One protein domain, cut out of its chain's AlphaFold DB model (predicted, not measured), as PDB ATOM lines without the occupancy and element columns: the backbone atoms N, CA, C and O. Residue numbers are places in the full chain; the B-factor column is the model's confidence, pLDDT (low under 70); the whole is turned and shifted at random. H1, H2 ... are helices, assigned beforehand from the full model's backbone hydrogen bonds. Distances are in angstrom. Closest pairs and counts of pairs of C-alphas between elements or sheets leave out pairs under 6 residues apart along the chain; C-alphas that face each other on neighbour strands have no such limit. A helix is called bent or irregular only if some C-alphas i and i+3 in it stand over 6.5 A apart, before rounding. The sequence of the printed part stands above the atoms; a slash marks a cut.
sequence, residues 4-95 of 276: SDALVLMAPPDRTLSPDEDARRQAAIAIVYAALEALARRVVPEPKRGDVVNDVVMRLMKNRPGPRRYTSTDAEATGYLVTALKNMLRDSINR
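This is residues 4 to 95 of the 276 residues of an uncharacterized protein of Luteitalea pratensis (UniProt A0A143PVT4). A long helix, H2, and the helix after it, H3, form a helical hairpin, and the last helix, H4, crosses one side of that hairpin at a steep angle to both. A short helix, H1, packs on residues 24 to 32 of H2 and also meets the first residues of H4. The printed part has 92 residues with four named helices, in the order H1, H2, H3, H4, and no named strand; its class is all helix, and the helix packing is mostly crossed. The whole is compact, with a radius of gyration of the C-alphas of 13.4 A, but elongated in outline, spanning 39 by 23 by 20 A.

H1, residues 4 to 9, touches H2, residues 19 to 43, with residues 24 to 32 of H2 alone. The closest C-alphas are those of Ala 6 and Ala 28, 4.3 A apart, and the two helices run opposite ways at a steep tilt of 46 degrees. H2 and H3, residues 46 to 62, form a hairpin: they touch, closest at the C-alphas of Leu 36 and Val 53, 6.2 A apart, and run opposite ways at a shallow tilt of 34 degrees, only just short of steep. H1 and H3 are apart, but only just, with their closest C-alphas 8.1 A from each other. H4, residues 74 to 95, touches H1 with residues 74 to 77 alone; the C-alphas of Ser 4 and Asp 74 are the closest, 5.2 A apart, at a steep tilt of 65 degrees, the same way. Residues 78 to 86 of H4 touch residues 35 to 43 of H2, closest at the C-alphas of Leu 36 and Leu 81, 6.7 A apart; the tilt of 69 degrees, the same way, is steep but only just short of about perpendicular. Residues 84 to 92 of H4 touch H3, closest at the C-alphas of Val 52 and Met 88, 6.0 A apart, at a steep tilt of 67 degrees, opposite ways. Every O i to N i+4 pair is within hydrogen-bond range in H1 and H4, against 20 of 21 in H2 and 11 of 13 in H3.

H1 begins at C-alpha 4, at (-9.519, 4.003, 17.567), and measures 8.9 A from first to last C-alpha. H2 measures 35.8 A from C-alpha 19, at (4.110, -11.646, 10.097), to C-alpha 43. H3 measures 25.3 A and is irregular, with C-alphas 47 and 50 lying 7.6 A apart. H4 measures 31.2 A and ends at C-alpha 95, at (13.465, 23.255, 22.257).

The two C-alphas farthest apart, those of Asp 20 and Asn 94, are 40.2 A apart, and the printed part has no cut. The link from H1 to H2 is short, with 9 residues; that from H2 to H3 is tight, with 2; that from H3 to H4 is long, with 11. The mean pLDDT of the printed part is 72.8, and 25 residues are under 70: residues 11 to 17, 43 to 44, 63 to 72 and 74 to 79.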
ATOM      1  N   SER A   4      -9.639   4.569  16.225       78.12
ATOM      2  CA  SER A   4      -9.519   4.003  17.567       78.12
ATOM      3  C   SER A   4      -8.820   2.638  17.549       78.12
ATOM      4  O   SER A   4      -7.832   2.447  18.264       78.12
ATOM      5  N   ASP A   5      -9.242   1.728  16.661       77.25
ATOM      6  CA  ASP A   5      -8.610   0.406  16.515       77.25
ATOM      7  C   ASP A   5      -7.131   0.532  16.132       77.25
ATOM      8  O   ASP A   5      -6.271  -0.173  16.666       77.25
ATOM      9  N   ALA A   6      -6.818   1.460  15.224       79.94
ATOM     10  CA  ALA A   6      -5.456   1.692  14.768       79.94
ATOM     11  C   ALA A   6      -4.542   2.184  15.908       79.94
ATOM     12  O   ALA A   6      -3.414   1.709  16.046       79.94
ATOM     13  N   LEU A   7      -5.028   3.067  16.788       75.88
ATOM     14  CA  LEU A   7      -4.262   3.526  17.956       75.88
ATOM     15  C   LEU A   7      -3.965   2.407  18.958       75.88
ATOM     16  O   LEU A   7      -2.897   2.405  19.572       75.88
ATOM     17  N   VAL A   8      -4.890   1.460  19.122       76.44
ATOM     18  CA  VAL A   8      -4.686   0.287  19.983       76.44
ATOM     19  C   VAL A   8      -3.634  -0.649  19.378       76.44
ATOM     20  O   VAL A   8      -2.766  -1.144  20.098       76.44
ATOM     21  N   LEU A   9      -3.677  -0.856  18.058       76.69
ATOM     22  CA  LEU A   9      -2.798  -1.777  17.324       76.69
ATOM     23  C   LEU A   9      -1.378  -1.235  17.073       76.69
ATOM     24  O   LEU A   9      -0.458  -2.018  16.847       76.69
ATOM     25  N   MET A  10      -1.168   0.083  17.133       72.88
ATOM     26  CA  MET A  10       0.153   0.718  16.984       72.88
ATOM     27  C   MET A  10       1.114   0.497  18.161       72.88
ATOM     28  O   MET A  10       2.313   0.777  18.025       72.88
ATOM     29  N   ALA A  11       0.592   0.053  19.308       62.91
ATOM     30  CA  ALA A  11       1.340  -0.153  20.543       62.91
ATOM     31  C   ALA A  11       2.611  -1.007  20.325       62.91
ATOM     32  O   ALA A  11       2.682  -1.786  19.368       62.91
ATOM     33  N   PRO A  12       3.650  -0.844  21.172       59.94
ATOM     34  CA  PRO A  12       4.920  -1.521  20.959       59.94
ATOM     35  C   PRO A  12       4.725  -3.042  20.898       59.94
ATOM     36  O   PRO A  12       3.943  -3.579  21.688       59.94
ATOM     37  N   PRO A  13       5.422  -3.725  19.973       56.38
ATOM     38  CA  PRO A  13       5.319  -5.166  19.827       56.38
ATOM     39  C   PRO A  13       5.775  -5.839  21.124       56.38
ATOM     40  O   PRO A  13       6.862  -5.535  21.630       56.38
ATOM     41  N   ASP A  14       5.004  -6.804  21.625       57.16
ATOM     42  CA  ASP A  14       5.658  -7.902  22.332       57.16
ATOM     43  C   ASP A  14       6.611  -8.544  21.319       57.16
ATOM     44  O   ASP A  14       6.278  -8.656  20.140       57.16
ATOM     45  N   ARG A  15       7.839  -8.862  21.740       55.09
ATOM     46  CA  ARG A  15       9.013  -9.147  20.879       55.09
ATOM     47  C   ARG A  15       8.874 -10.364  19.936       55.09
ATOM     48  O   ARG A  15       9.866 -10.826  19.385       55.09
ATOM     49  N   THR A  16       7.667 -10.878  19.755       57.97
ATOM     50  CA  THR A  16       7.289 -12.072  19.005       57.97
ATOM     51  C   THR A  16       5.988 -11.833  18.229       57.97
ATOM     52  O   THR A  16       5.032 -12.588  18.393       57.97
ATOM     53  N   LEU A  17       5.908 -10.767  17.423       61.19
ATOM     54  CA  LEU A  17       4.783 -10.603  16.497       61.19
ATOM     55  C   LEU A  17       4.922 -11.581  15.327       61.19
ATOM     56  O   LEU A  17       5.994 -11.714  14.733       61.19
ATOM     57  N   SER A  18       3.831 -12.250  14.980       74.19
ATOM     58  CA  SER A  18       3.720 -12.985  13.722       74.19
ATOM     59  C   SER A  18       3.742 -12.020  12.519       74.19
ATOM     60  O   SER A  18       3.365 -10.853  12.665       74.19
ATOM     61  N   PRO A  19       4.122 -12.479  11.308       76.19
ATOM     62  CA  PRO A  19       4.110 -11.646  10.097       76.19
ATOM     63  C   PRO A  19       2.764 -10.944   9.842       76.19
ATOM     64  O   PRO A  19       2.728  -9.788   9.422       76.19
ATOM     65  N   ASP A  20       1.656 -11.610  10.172       78.06
ATOM     66  CA  ASP A  20       0.304 -11.065  10.020       78.06
ATOM     67  C   ASP A  20      -0.023  -9.970  11.046       78.06
ATOM     68  O   ASP A  20      -0.844  -9.087  10.785       78.06
ATOM     69  N   GLU A  21       0.564 -10.023  12.242       74.69
ATOM     70  CA  GLU A  21       0.421  -8.968  13.252       74.69
ATOM     71  C   GLU A  21       1.273  -7.750  12.904       74.69
ATOM     72  O   GLU A  21       0.821  -6.618  13.079       74.69
ATOM     73  N   ASP A  22       2.458  -7.970  12.338       78.00
ATOM     74  CA  ASP A  22       3.334  -6.888  11.899       78.00
ATOM     75  C   ASP A  22       2.727  -6.138  10.699       78.00
ATOM     76  O   ASP A  22       2.685  -4.906  10.688       78.00
ATOM     77  N   ALA A  23       2.124  -6.857   9.743       80.44
ATOM     78  CA  ALA A  23       1.368  -6.254   8.642       80.44
ATOM     79  C   ALA A  23       0.156  -5.438   9.137       80.44
ATOM     80  O   ALA A  23      -0.074  -4.311   8.685       80.44
ATOM     81  N   ARG A  24      -0.598  -5.965  10.113       80.44
ATOM     82  CA  ARG A  24      -1.723  -5.248  10.743       80.44
ATOM     83  C   ARG A  24      -1.264  -3.995  11.485       80.44
ATOM     84  O   ARG A  24      -1.932  -2.964  11.411       80.44
ATOM     85  N   ARG A  25      -0.111  -4.057  12.147       79.75
ATOM     86  CA  ARG A  25       0.502  -2.916  12.826       79.75
ATOM     87  C   ARG A  25       0.966  -1.845  11.841       79.75
ATOM     88  O   ARG A  25       0.700  -0.672  12.076       79.75
ATOM     89  N   GLN A  26       1.592  -2.216  10.725       84.19
ATOM     90  CA  GLN A  26       1.976  -1.254   9.682       84.19
ATOM     91  C   GLN A  26       0.757  -0.550   9.072       84.19
ATOM     92  O   GLN A  26       0.761   0.672   8.917       84.19
ATOM     93  N   ALA A  27      -0.326  -1.289   8.814       83.69
ATOM     94  CA  ALA A  27      -1.588  -0.698   8.372       83.69
ATOM     95  C   ALA A  27      -2.166   0.282   9.414       83.69
ATOM     96  O   ALA A  27      -2.635   1.362   9.056       83.69
ATOM     97  N   ALA A  28      -2.080  -0.054  10.705       83.88
ATOM     98  CA  ALA A  28      -2.502   0.824  11.793       83.88
ATOM     99  C   ALA A  28      -1.652   2.107  11.885       83.88
ATOM    100  O   ALA A  28      -2.202   3.200  12.028       83.88
ATOM    101  N   ILE A  29      -0.325   1.996  11.734       84.62
ATOM    102  CA  ILE A  29       0.594   3.146  11.694       84.62
ATOM    103  C   ILE A  29       0.220   4.088  10.547       84.62
ATOM    104  O   ILE A  29       0.111   5.293  10.765       84.62
ATOM    105  N   ALA A  30      -0.031   3.554   9.348       85.94
ATOM    106  CA  ALA A  30      -0.399   4.355   8.182       85.94
ATOM    107  C   ALA A  30      -1.713   5.131   8.389       85.94
ATOM    108  O   ALA A  30      -1.797   6.311   8.044       85.94
ATOM    109  N   ILE A  31      -2.720   4.500   9.004       85.00
ATOM    110  CA  ILE A  31      -4.011   5.134   9.314       85.00
ATOM    111  C   ILE A  31      -3.829   6.301  10.293       85.00
ATOM    112  O   ILE A  31      -4.343   7.397  10.061       85.00
ATOM    113  N   VAL A  32      -3.075   6.096  11.375       84.00
ATOM    114  CA  VAL A  32      -2.837   7.143  12.381       84.00
ATOM    115  C   VAL A  32      -1.954   8.259  11.829       84.00
ATOM    116  O   VAL A  32      -2.205   9.426  12.128       84.00
ATOM    117  N   TYR A  33      -0.963   7.932  10.998       87.38
ATOM    118  CA  TYR A  33      -0.119   8.917  10.320       87.38
ATOM    119  C   TYR A  33      -0.950   9.850   9.432       87.38
ATOM    120  O   TYR A  33      -0.894  11.068   9.593       87.38
ATOM    121  N   ALA A  34      -1.794   9.287   8.562       85.94
ATOM    122  CA  ALA A  34      -2.668  10.068   7.686       85.94
ATOM    123  C   ALA A  34      -3.644  10.956   8.483       85.94
ATOM    124  O   ALA A  34      -3.867  12.120   8.136       85.94
ATOM    125  N   ALA A  35      -4.189  10.439   9.591       81.38
ATOM    126  CA  ALA A  35      -5.037  11.218  10.490       81.38
ATOM    127  C   ALA A  35      -4.263  12.372  11.155       81.38
ATOM    128  O   ALA A  35      -4.764  13.496  11.223       81.38
ATOM    129  N   LEU A  36      -3.033  12.125  11.611       83.31
ATOM    130  CA  LEU A  36      -2.168  13.148  12.196       83.31
ATOM    131  C   LEU A  36      -1.799  14.235  11.189       83.31
ATOM    132  O   LEU A  36      -1.871  15.405  11.548       83.31
ATOM    133  N   GLU A  37      -1.472  13.894   9.942       85.62
ATOM    134  CA  GLU A  37      -1.211  14.892   8.900       85.62
ATOM    135  C   GLU A  37      -2.429  15.784   8.639       85.62
ATOM    136  O   GLU A  37      -2.306  17.013   8.580       85.62
ATOM    137  N   ALA A  38      -3.614  15.181   8.511       80.00
ATOM    138  CA  ALA A  38      -4.855  15.913   8.275       80.00
ATOM    139  C   ALA A  38      -5.183  16.866   9.436       80.00
ATOM    140  O   ALA A  38      -5.579  18.013   9.212       80.00
ATOM    141  N   LEU A  39      -4.978  16.416  10.677       79.69
ATOM    142  CA  LEU A  39      -5.176  17.233  11.872       79.69
ATOM    143  C   LEU A  39      -4.106  18.320  11.997       79.69
ATOM    144  O   LEU A  39      -4.437  19.471  12.278       79.69
ATOM    145  N   ALA A  40      -2.840  18.002  11.734       71.56
ATOM    146  CA  ALA A  40      -1.726  18.933  11.864       71.56
ATOM    147  C   ALA A  40      -1.844  20.127  10.911       71.56
ATOM    148  O   ALA A  40      -1.462  21.230  11.289       71.56
ATOM    149  N   ARG A  41      -2.468  19.969   9.734       77.12
ATOM    150  CA  ARG A  41      -2.803  21.102   8.845       77.12
ATOM    151  C   ARG A  41      -3.648  22.185   9.522       77.12
ATOM    152  O   ARG A  41      -3.583  23.333   9.101       77.12
ATOM    153  N   ARG A  42      -4.420  21.833  10.557       71.50
ATOM    154  CA  ARG A  42      -5.325  22.745  11.276       71.50
ATOM    155  C   ARG A  42      -4.708  23.370  12.527       71.50
ATOM    156  O   ARG A  42      -5.165  24.421  12.955       71.50
ATOM    157  N   VAL A  43      -3.729  22.707  13.150       67.00
ATOM    158  CA  VAL A  43      -3.196  23.097  14.473       67.00
ATOM    159  C   VAL A  43      -1.691  23.357  14.508       67.00
ATOM    160  O   VAL A  43      -1.213  23.905  15.497       67.00
ATOM    161  N   VAL A  44      -0.943  22.984  13.467       64.44
ATOM    162  CA  VAL A  44       0.517  23.139  13.407       64.44
ATOM    163  C   VAL A  44       0.907  24.021  12.213       64.44
ATOM    164  O   VAL A  44       0.489  23.730  11.083       64.44
ATOM    165  N   PRO A  45       1.726  25.071  12.426       73.69
ATOM    166  CA  PRO A  45       2.290  25.870  11.342       73.69
ATOM    167  C   PRO A  45       3.050  24.997  10.341       73.69
ATOM    168  O   PRO A  45       3.755  24.067  10.734       73.69
ATOM    169  N   GLU A  46       2.934  25.313   9.051       76.75
ATOM    170  CA  GLU A  46       3.560  24.554   7.961       76.75
ATOM    171  C   GLU A  46       5.043  24.194   8.180       76.75
ATOM    172  O   GLU A  46       5.348  23.005   8.052       76.75
ATOM    173  N   PRO A  47       5.946  25.112   8.597       79.56
ATOM    174  CA  PRO A  47       7.373  24.792   8.694       79.56
ATOM    175  C   PRO A  47       7.702  23.724   9.745       79.56
ATOM    176  O   PRO A  47       8.754  23.109   9.667       79.56
ATOM    177  N   LYS A  48       6.812  23.480  10.716       71.25
ATOM    178  CA  LYS A  48       7.019  22.501  11.799       71.25
ATOM    179  C   LYS A  48       6.158  21.252  11.662       71.25
ATOM    180  O   LYS A  48       6.215  20.356  12.503       71.25
ATOM    181  N   ARG A  49       5.299  21.200  10.642       79.94
ATOM    182  CA  ARG A  49       4.245  20.189  10.538       79.94
ATOM    183  C   ARG A  49       4.811  18.778  10.432       79.94
ATOM    184  O   ARG A  49       4.351  17.904  11.160       79.94
ATOM    185  N   GLY A  50       5.798  18.577   9.558       78.81
ATOM    186  CA  GLY A  50       6.423  17.270   9.342       78.81
ATOM    187  C   GLY A  50       7.083  16.732  10.610       78.81
ATOM    188  O   GLY A  50       6.782  15.619  11.039       78.81
ATOM    189  N   ASP A  51       7.899  17.560  11.261       80.19
ATOM    190  CA  ASP A  51       8.646  17.174  12.462       80.19
ATOM    191  C   ASP A  51       7.717  16.849  13.634       80.19
ATOM    192  O   ASP A  51       7.852  15.811  14.279       80.19
ATOM    193  N   VAL A  52       6.702  17.689  13.864       80.06
ATOM    194  CA  VAL A  52       5.726  17.482  14.942       80.06
ATOM    195  C   VAL A  52       4.906  16.208  14.719       80.06
ATOM    196  O   VAL A  52       4.664  15.468  15.674       80.06
ATOM    197  N   VAL A  53       4.480  15.925  13.482       83.00
ATOM    198  CA  VAL A  53       3.743  14.693  13.154       83.00
ATOM    199  C   VAL A  53       4.621  13.464  13.392       83.00
ATOM    200  O   VAL A  53       4.195  12.541  14.092       83.00
ATOM    201  N   ASN A  54       5.855  13.471  12.886       85.38
ATOM    202  CA  ASN A  54       6.798  12.366  13.053       85.38
ATOM    203  C   ASN A  54       7.123  12.103  14.531       85.38
ATOM    204  O   ASN A  54       7.076  10.955  14.981       85.38
ATOM    205  N   ASP A  55       7.369  13.153  15.316       85.31
ATOM    206  CA  ASP A  55       7.658  13.033  16.746       85.31
ATOM    207  C   ASP A  55       6.470  12.439  17.525       85.31
ATOM    208  O   ASP A  55       6.655  11.605  18.422       85.31
ATOM    209  N   VAL A  56       5.233  12.821  17.182       83.50
ATOM    210  CA  VAL A  56       4.028  12.241  17.796       83.50
ATOM    211  C   VAL A  56       3.900  10.761  17.449       83.50
ATOM    212  O   VAL A  56       3.708   9.951  18.357       83.50
ATOM    213  N   VAL A  57       4.059  10.386  16.178       84.25
ATOM    214  CA  VAL A  57       3.995   8.983  15.729       84.25
ATOM    215  C   VAL A  57       5.027   8.135  16.469       84.25
ATOM    216  O   VAL A  57       4.681   7.112  17.063       84.25
ATOM    217  N   MET A  58       6.273   8.605  16.545       83.50
ATOM    218  CA  MET A  58       7.346   7.919  17.270       83.50
ATOM    219  C   MET A  58       7.040   7.767  18.762       83.50
ATOM    220  O   MET A  58       7.351   6.735  19.365       83.50
ATOM    221  N   ARG A  59       6.408   8.769  19.382       82.31
ATOM    222  CA  ARG A  59       6.011   8.712  20.794       82.31
ATOM    223  C   ARG A  59       4.895   7.699  21.037       82.31
ATOM    224  O   ARG A  59       4.944   7.017  22.062       82.31
ATOM    225  N   LEU A  60       3.936   7.591  20.118       78.94
ATOM    226  CA  LEU A  60       2.833   6.623  20.176       78.94
ATOM    227  C   LEU A  60       3.323   5.187  19.969       78.94
ATOM    228  O   LEU A  60       2.904   4.289  20.693       78.94
ATOM    229  N   MET A  61       4.281   4.981  19.063       75.50
ATOM    230  CA  MET A  61       4.907   3.672  18.852       75.50
ATOM    231  C   MET A  61       5.712   3.194  20.071       75.50
ATOM    232  O   MET A  61       5.831   1.991  20.295       75.50
ATOM    233  N   LYS A  62       6.285   4.121  20.854       74.94
ATOM    234  CA  LYS A  62       7.098   3.808  22.043       74.94
ATOM    235  C   LYS A  62       6.276   3.651  23.321       74.94
ATOM    236  O   LYS A  62       6.611   2.823  24.161       74.94
ATOM    237  N   ASN A  63       5.231   4.456  23.497       66.69
ATOM    238  CA  ASN A  63       4.458   4.496  24.734       66.69
ATOM    239  C   ASN A  63       3.055   3.949  24.497       66.69
ATOM    240  O   ASN A  63       2.223   4.625  23.897       66.69
ATOM    241  N   ARG A  64       2.776   2.761  25.047       57.53
ATOM    242  CA  ARG A  64       1.425   2.190  25.084       57.53
ATOM    243  C   ARG A  64       0.481   3.198  25.759       57.53
ATOM    244  O   ARG A  64       0.692   3.521  26.934       57.53
ATOM    245  N   PRO A  65      -0.596   3.663  25.112       52.56
ATOM    246  CA  PRO A  65      -1.709   4.204  25.875       52.56
ATOM    247  C   PRO A  65      -2.216   3.060  26.778       52.56
ATOM    248  O   PRO A  65      -2.469   1.953  26.318       52.56
ATOM    249  N   GLY A  66      -2.226   3.204  28.104       43.53
ATOM    250  CA  GLY A  66      -2.594   2.074  28.974       43.53
ATOM    251  C   GLY A  66      -3.985   1.506  28.615       43.53
ATOM    252  O   GLY A  66      -4.830   2.281  28.173       43.53
ATOM    253  N   PRO A  67      -4.279   0.209  28.852       39.78
ATOM    254  CA  PRO A  67      -5.558  -0.442  28.497       39.78
ATOM    255  C   PRO A  67      -6.817   0.239  29.074       39.78
ATOM    256  O   PRO A  67      -7.928  -0.082  28.681       39.78
ATOM    257  N   ARG A  68      -6.651   1.203  29.987       42.34
ATOM    258  CA  ARG A  68      -7.713   2.011  30.607       42.34
ATOM    259  C   ARG A  68      -7.819   3.450  30.081       42.34
ATOM    260  O   ARG A  68      -8.566   4.234  30.652       42.34
ATOM    261  N   ARG A  69      -7.033   3.840  29.071       45.53
ATOM    262  CA  ARG A  69      -7.010   5.217  28.533       45.53
ATOM    263  C   ARG A  69      -7.716   5.373  27.187       45.53
ATOM    264  O   ARG A  69      -7.656   6.459  26.621       45.53
ATOM    265  N   TYR A  70      -8.354   4.328  26.674       50.66
ATOM    266  CA  TYR A  70      -8.795   4.340  25.289       50.66
ATOM    267  C   TYR A  70     -10.173   4.947  25.098       50.66
ATOM    268  O   TYR A  70     -11.185   4.474  25.603       50.66
ATOM    269  N   THR A  71     -10.109   6.011  24.315       54.47
ATOM    270  CA  THR A  71     -11.063   6.500  23.341       54.47
ATOM    271  C   THR A  71     -11.892   5.359  22.741       54.47
ATOM    272  O   THR A  71     -11.456   4.667  21.829       54.47
ATOM    273  N   SER A  72     -13.084   5.134  23.273       56.22
ATOM    274  CA  SER A  72     -14.065   4.157  22.793       56.22
ATOM    275  C   SER A  72     -14.575   4.457  21.376       56.22
ATOM    276  O   SER A  72     -15.149   3.586  20.729       56.22
ATOM    277  N   THR A  73     -14.336   5.677  20.878       71.69
ATOM    278  CA  THR A  73     -14.808   6.162  19.575       71.69
ATOM    279  C   THR A  73     -13.720   6.898  18.785       71.69
ATOM    280  O   THR A  73     -12.765   7.435  19.350       71.69
ATOM    281  N   ASP A  74     -13.901   6.999  17.465       65.81
ATOM    282  CA  ASP A  74     -13.021   7.774  16.574       65.81
ATOM    283  C   ASP A  74     -12.987   9.275  16.910       65.81
ATOM    284  O   ASP A  74     -11.973   9.944  16.695       65.81
ATOM    285  N   ALA A  75     -14.061   9.811  17.496       67.75
ATOM    286  CA  ALA A  75     -14.110  11.192  17.973       67.75
ATOM    287  C   ALA A  75     -13.148  11.411  19.151       67.75
ATOM    288  O   ALA A  75     -12.371  12.369  19.171       67.75
ATOM    289  N   GLU A  76     -13.142  10.485  20.109       64.06
ATOM    290  CA  GLU A  76     -12.213  10.525  21.234       64.06
ATOM    291  C   GLU A  76     -10.765  10.295  20.761       64.06
ATOM    292  O   GLU A  76      -9.855  10.994  21.213       64.06
ATOM    293  N   ALA A  77     -10.554   9.385  19.798       66.69
ATOM    294  CA  ALA A  77      -9.249   9.108  19.187       66.69
ATOM    295  C   ALA A  77      -8.680  10.360  18.506       66.69
ATOM    296  O   ALA A  77      -7.518  10.725  18.698       66.69
ATOM    297  N   THR A  78      -9.539  11.089  17.797       69.00
ATOM    298  CA  THR A  78      -9.211  12.376  17.184       69.00
ATOM    299  C   THR A  78      -8.823  13.416  18.240       69.00
ATOM    300  O   THR A  78      -7.786  14.070  18.113       69.00
ATOM    301  N   GLY A  79      -9.598  13.547  19.323       68.06
ATOM    302  CA  GLY A  79      -9.294  14.472  20.424       68.06
ATOM    303  C   GLY A  79      -7.961  14.169  21.120       68.06
ATOM    304  O   GLY A  79      -7.198  15.084  21.461       68.06
ATOM    305  N   TYR A  80      -7.636  12.884  21.272       75.25
ATOM    306  CA  TYR A  80      -6.347  12.433  21.787       75.25
ATOM    307  C   TYR A  80      -5.185  12.844  20.868       75.25
ATOM    308  O   TYR A  80      -4.217  13.444  21.343       75.25
ATOM    309  N   LEU A  81      -5.301  12.610  19.557       74.69
ATOM    310  CA  LEU A  81      -4.273  12.985  18.581       74.69
ATOM    311  C   LEU A  81      -4.059  14.502  18.498       74.69
ATOM    312  O   LEU A  81      -2.917  14.962  18.477       74.69
ATOM    313  N   VAL A  82      -5.131  15.301  18.543       73.56
ATOM    314  CA  VAL A  82      -5.032  16.774  18.600       73.56
ATOM    315  C   VAL A  82      -4.276  17.228  19.850       73.56
ATOM    316  O   VAL A  82      -3.440  18.131  19.784       73.56
ATOM    317  N   THR A  83      -4.539  16.595  20.994       73.69
ATOM    318  CA  THR A  83      -3.831  16.900  22.245       73.69
ATOM    319  C   THR A  83      -2.348  16.539  22.144       73.69
ATOM    320  O   THR A  83      -1.495  17.311  22.583       73.69
ATOM    321  N   ALA A  84      -2.028  15.400  21.526       75.94
ATOM    322  CA  ALA A  84      -0.651  14.979  21.290       75.94
ATOM    323  C   ALA A  84       0.109  15.967  20.387       75.94
ATOM    324  O   ALA A  84       1.214  16.373  20.744       75.94
ATOM    325  N   LEU A  85      -0.506  16.422  19.289       71.69
ATOM    326  CA  LEU A  85       0.060  17.434  18.387       71.69
ATOM    327  C   LEU A  85       0.321  18.766  19.102       71.69
ATOM    328  O   LEU A  85       1.408  19.323  18.979       71.69
ATOM    329  N   LYS A  86      -0.640  19.264  19.894       71.81
ATOM    330  CA  LYS A  86      -0.481  20.523  20.648       71.81
ATOM    331  C   LYS A  86       0.654  20.449  21.668       71.81
ATOM    332  O   LYS A  86       1.432  21.395  21.790       71.81
ATOM    333  N   ASN A  87       0.752  19.334  22.390       75.12
ATOM    334  CA  ASN A  87       1.833  19.122  23.349       75.12
ATOM    335  C   ASN A  87       3.188  19.050  22.639       75.12
ATOM    336  O   ASN A  87       4.132  19.693  23.077       75.12
ATOM    337  N   MET A  88       3.268  18.341  21.510       79.75
ATOM    338  CA  MET A  88       4.516  18.207  20.762       79.75
ATOM    339  C   MET A  88       4.966  19.521  20.110       79.75
ATOM    340  O   MET A  88       6.150  19.843  20.130       79.75
ATOM    341  N   LEU A  89       4.033  20.321  19.592       75.94
ATOM    342  CA  LEU A  89       4.336  21.660  19.087       75.94
ATOM    343  C   LEU A  89       4.901  22.558  20.196       75.94
ATOM    344  O   LEU A  89       5.895  23.247  19.980       75.94
ATOM    345  N   ARG A  90       4.302  22.523  21.395       77.38
ATOM    346  CA  ARG A  90       4.819  23.251  22.561       77.38
ATOM    347  C   ARG A  90       6.230  22.788  22.926       77.38
ATOM    348  O   ARG A  90       7.100  23.626  23.136       77.38
ATOM    349  N   ASP A  91       6.459  21.479  22.951       75.06
ATOM    350  CA  ASP A  91       7.775  20.900  23.233       75.06
ATOM    351  C   ASP A  91       8.813  21.311  22.165       75.06
ATOM    352  O   ASP A  91       9.951  21.620  22.506       75.06
ATOM    353  N   SER A  92       8.438  21.376  20.880       70.19
ATOM    354  CA  SER A  92       9.305  21.886  19.800       70.19
ATOM    355  C   SER A  92       9.625  23.374  19.958       70.19
ATOM    356  O   SER A  92      10.779  23.756  19.838       70.19
ATOM    357  N   ILE A  93       8.637  24.224  20.254       73.06
ATOM    358  CA  ILE A  93       8.872  25.665  20.453       73.06
ATOM    359  C   ILE A  93       9.825  25.907  21.629       73.06
ATOM    360  O   ILE A  93      10.711  26.753  21.537       73.06
ATOM    361  N   ASN A  94       9.666  25.146  22.713       70.50
ATOM    362  CA  ASN A  94      10.556  25.242  23.863       70.50
ATOM    363  C   ASN A  94      11.986  24.794  23.514       70.50
ATOM    364  O   ASN A  94      12.928  25.478  23.897       70.50
ATOM    365  N   ARG A  95      12.148  23.709  22.741       72.31
ATOM    366  CA  ARG A  95      13.465  23.255  22.257       72.31
ATOM    367  C   ARG A  95      14.162  24.311  21.401       72.31
ATOM    368  O   ARG A  95      15.298  24.655  21.695       72.31
TER     369      ARG A  95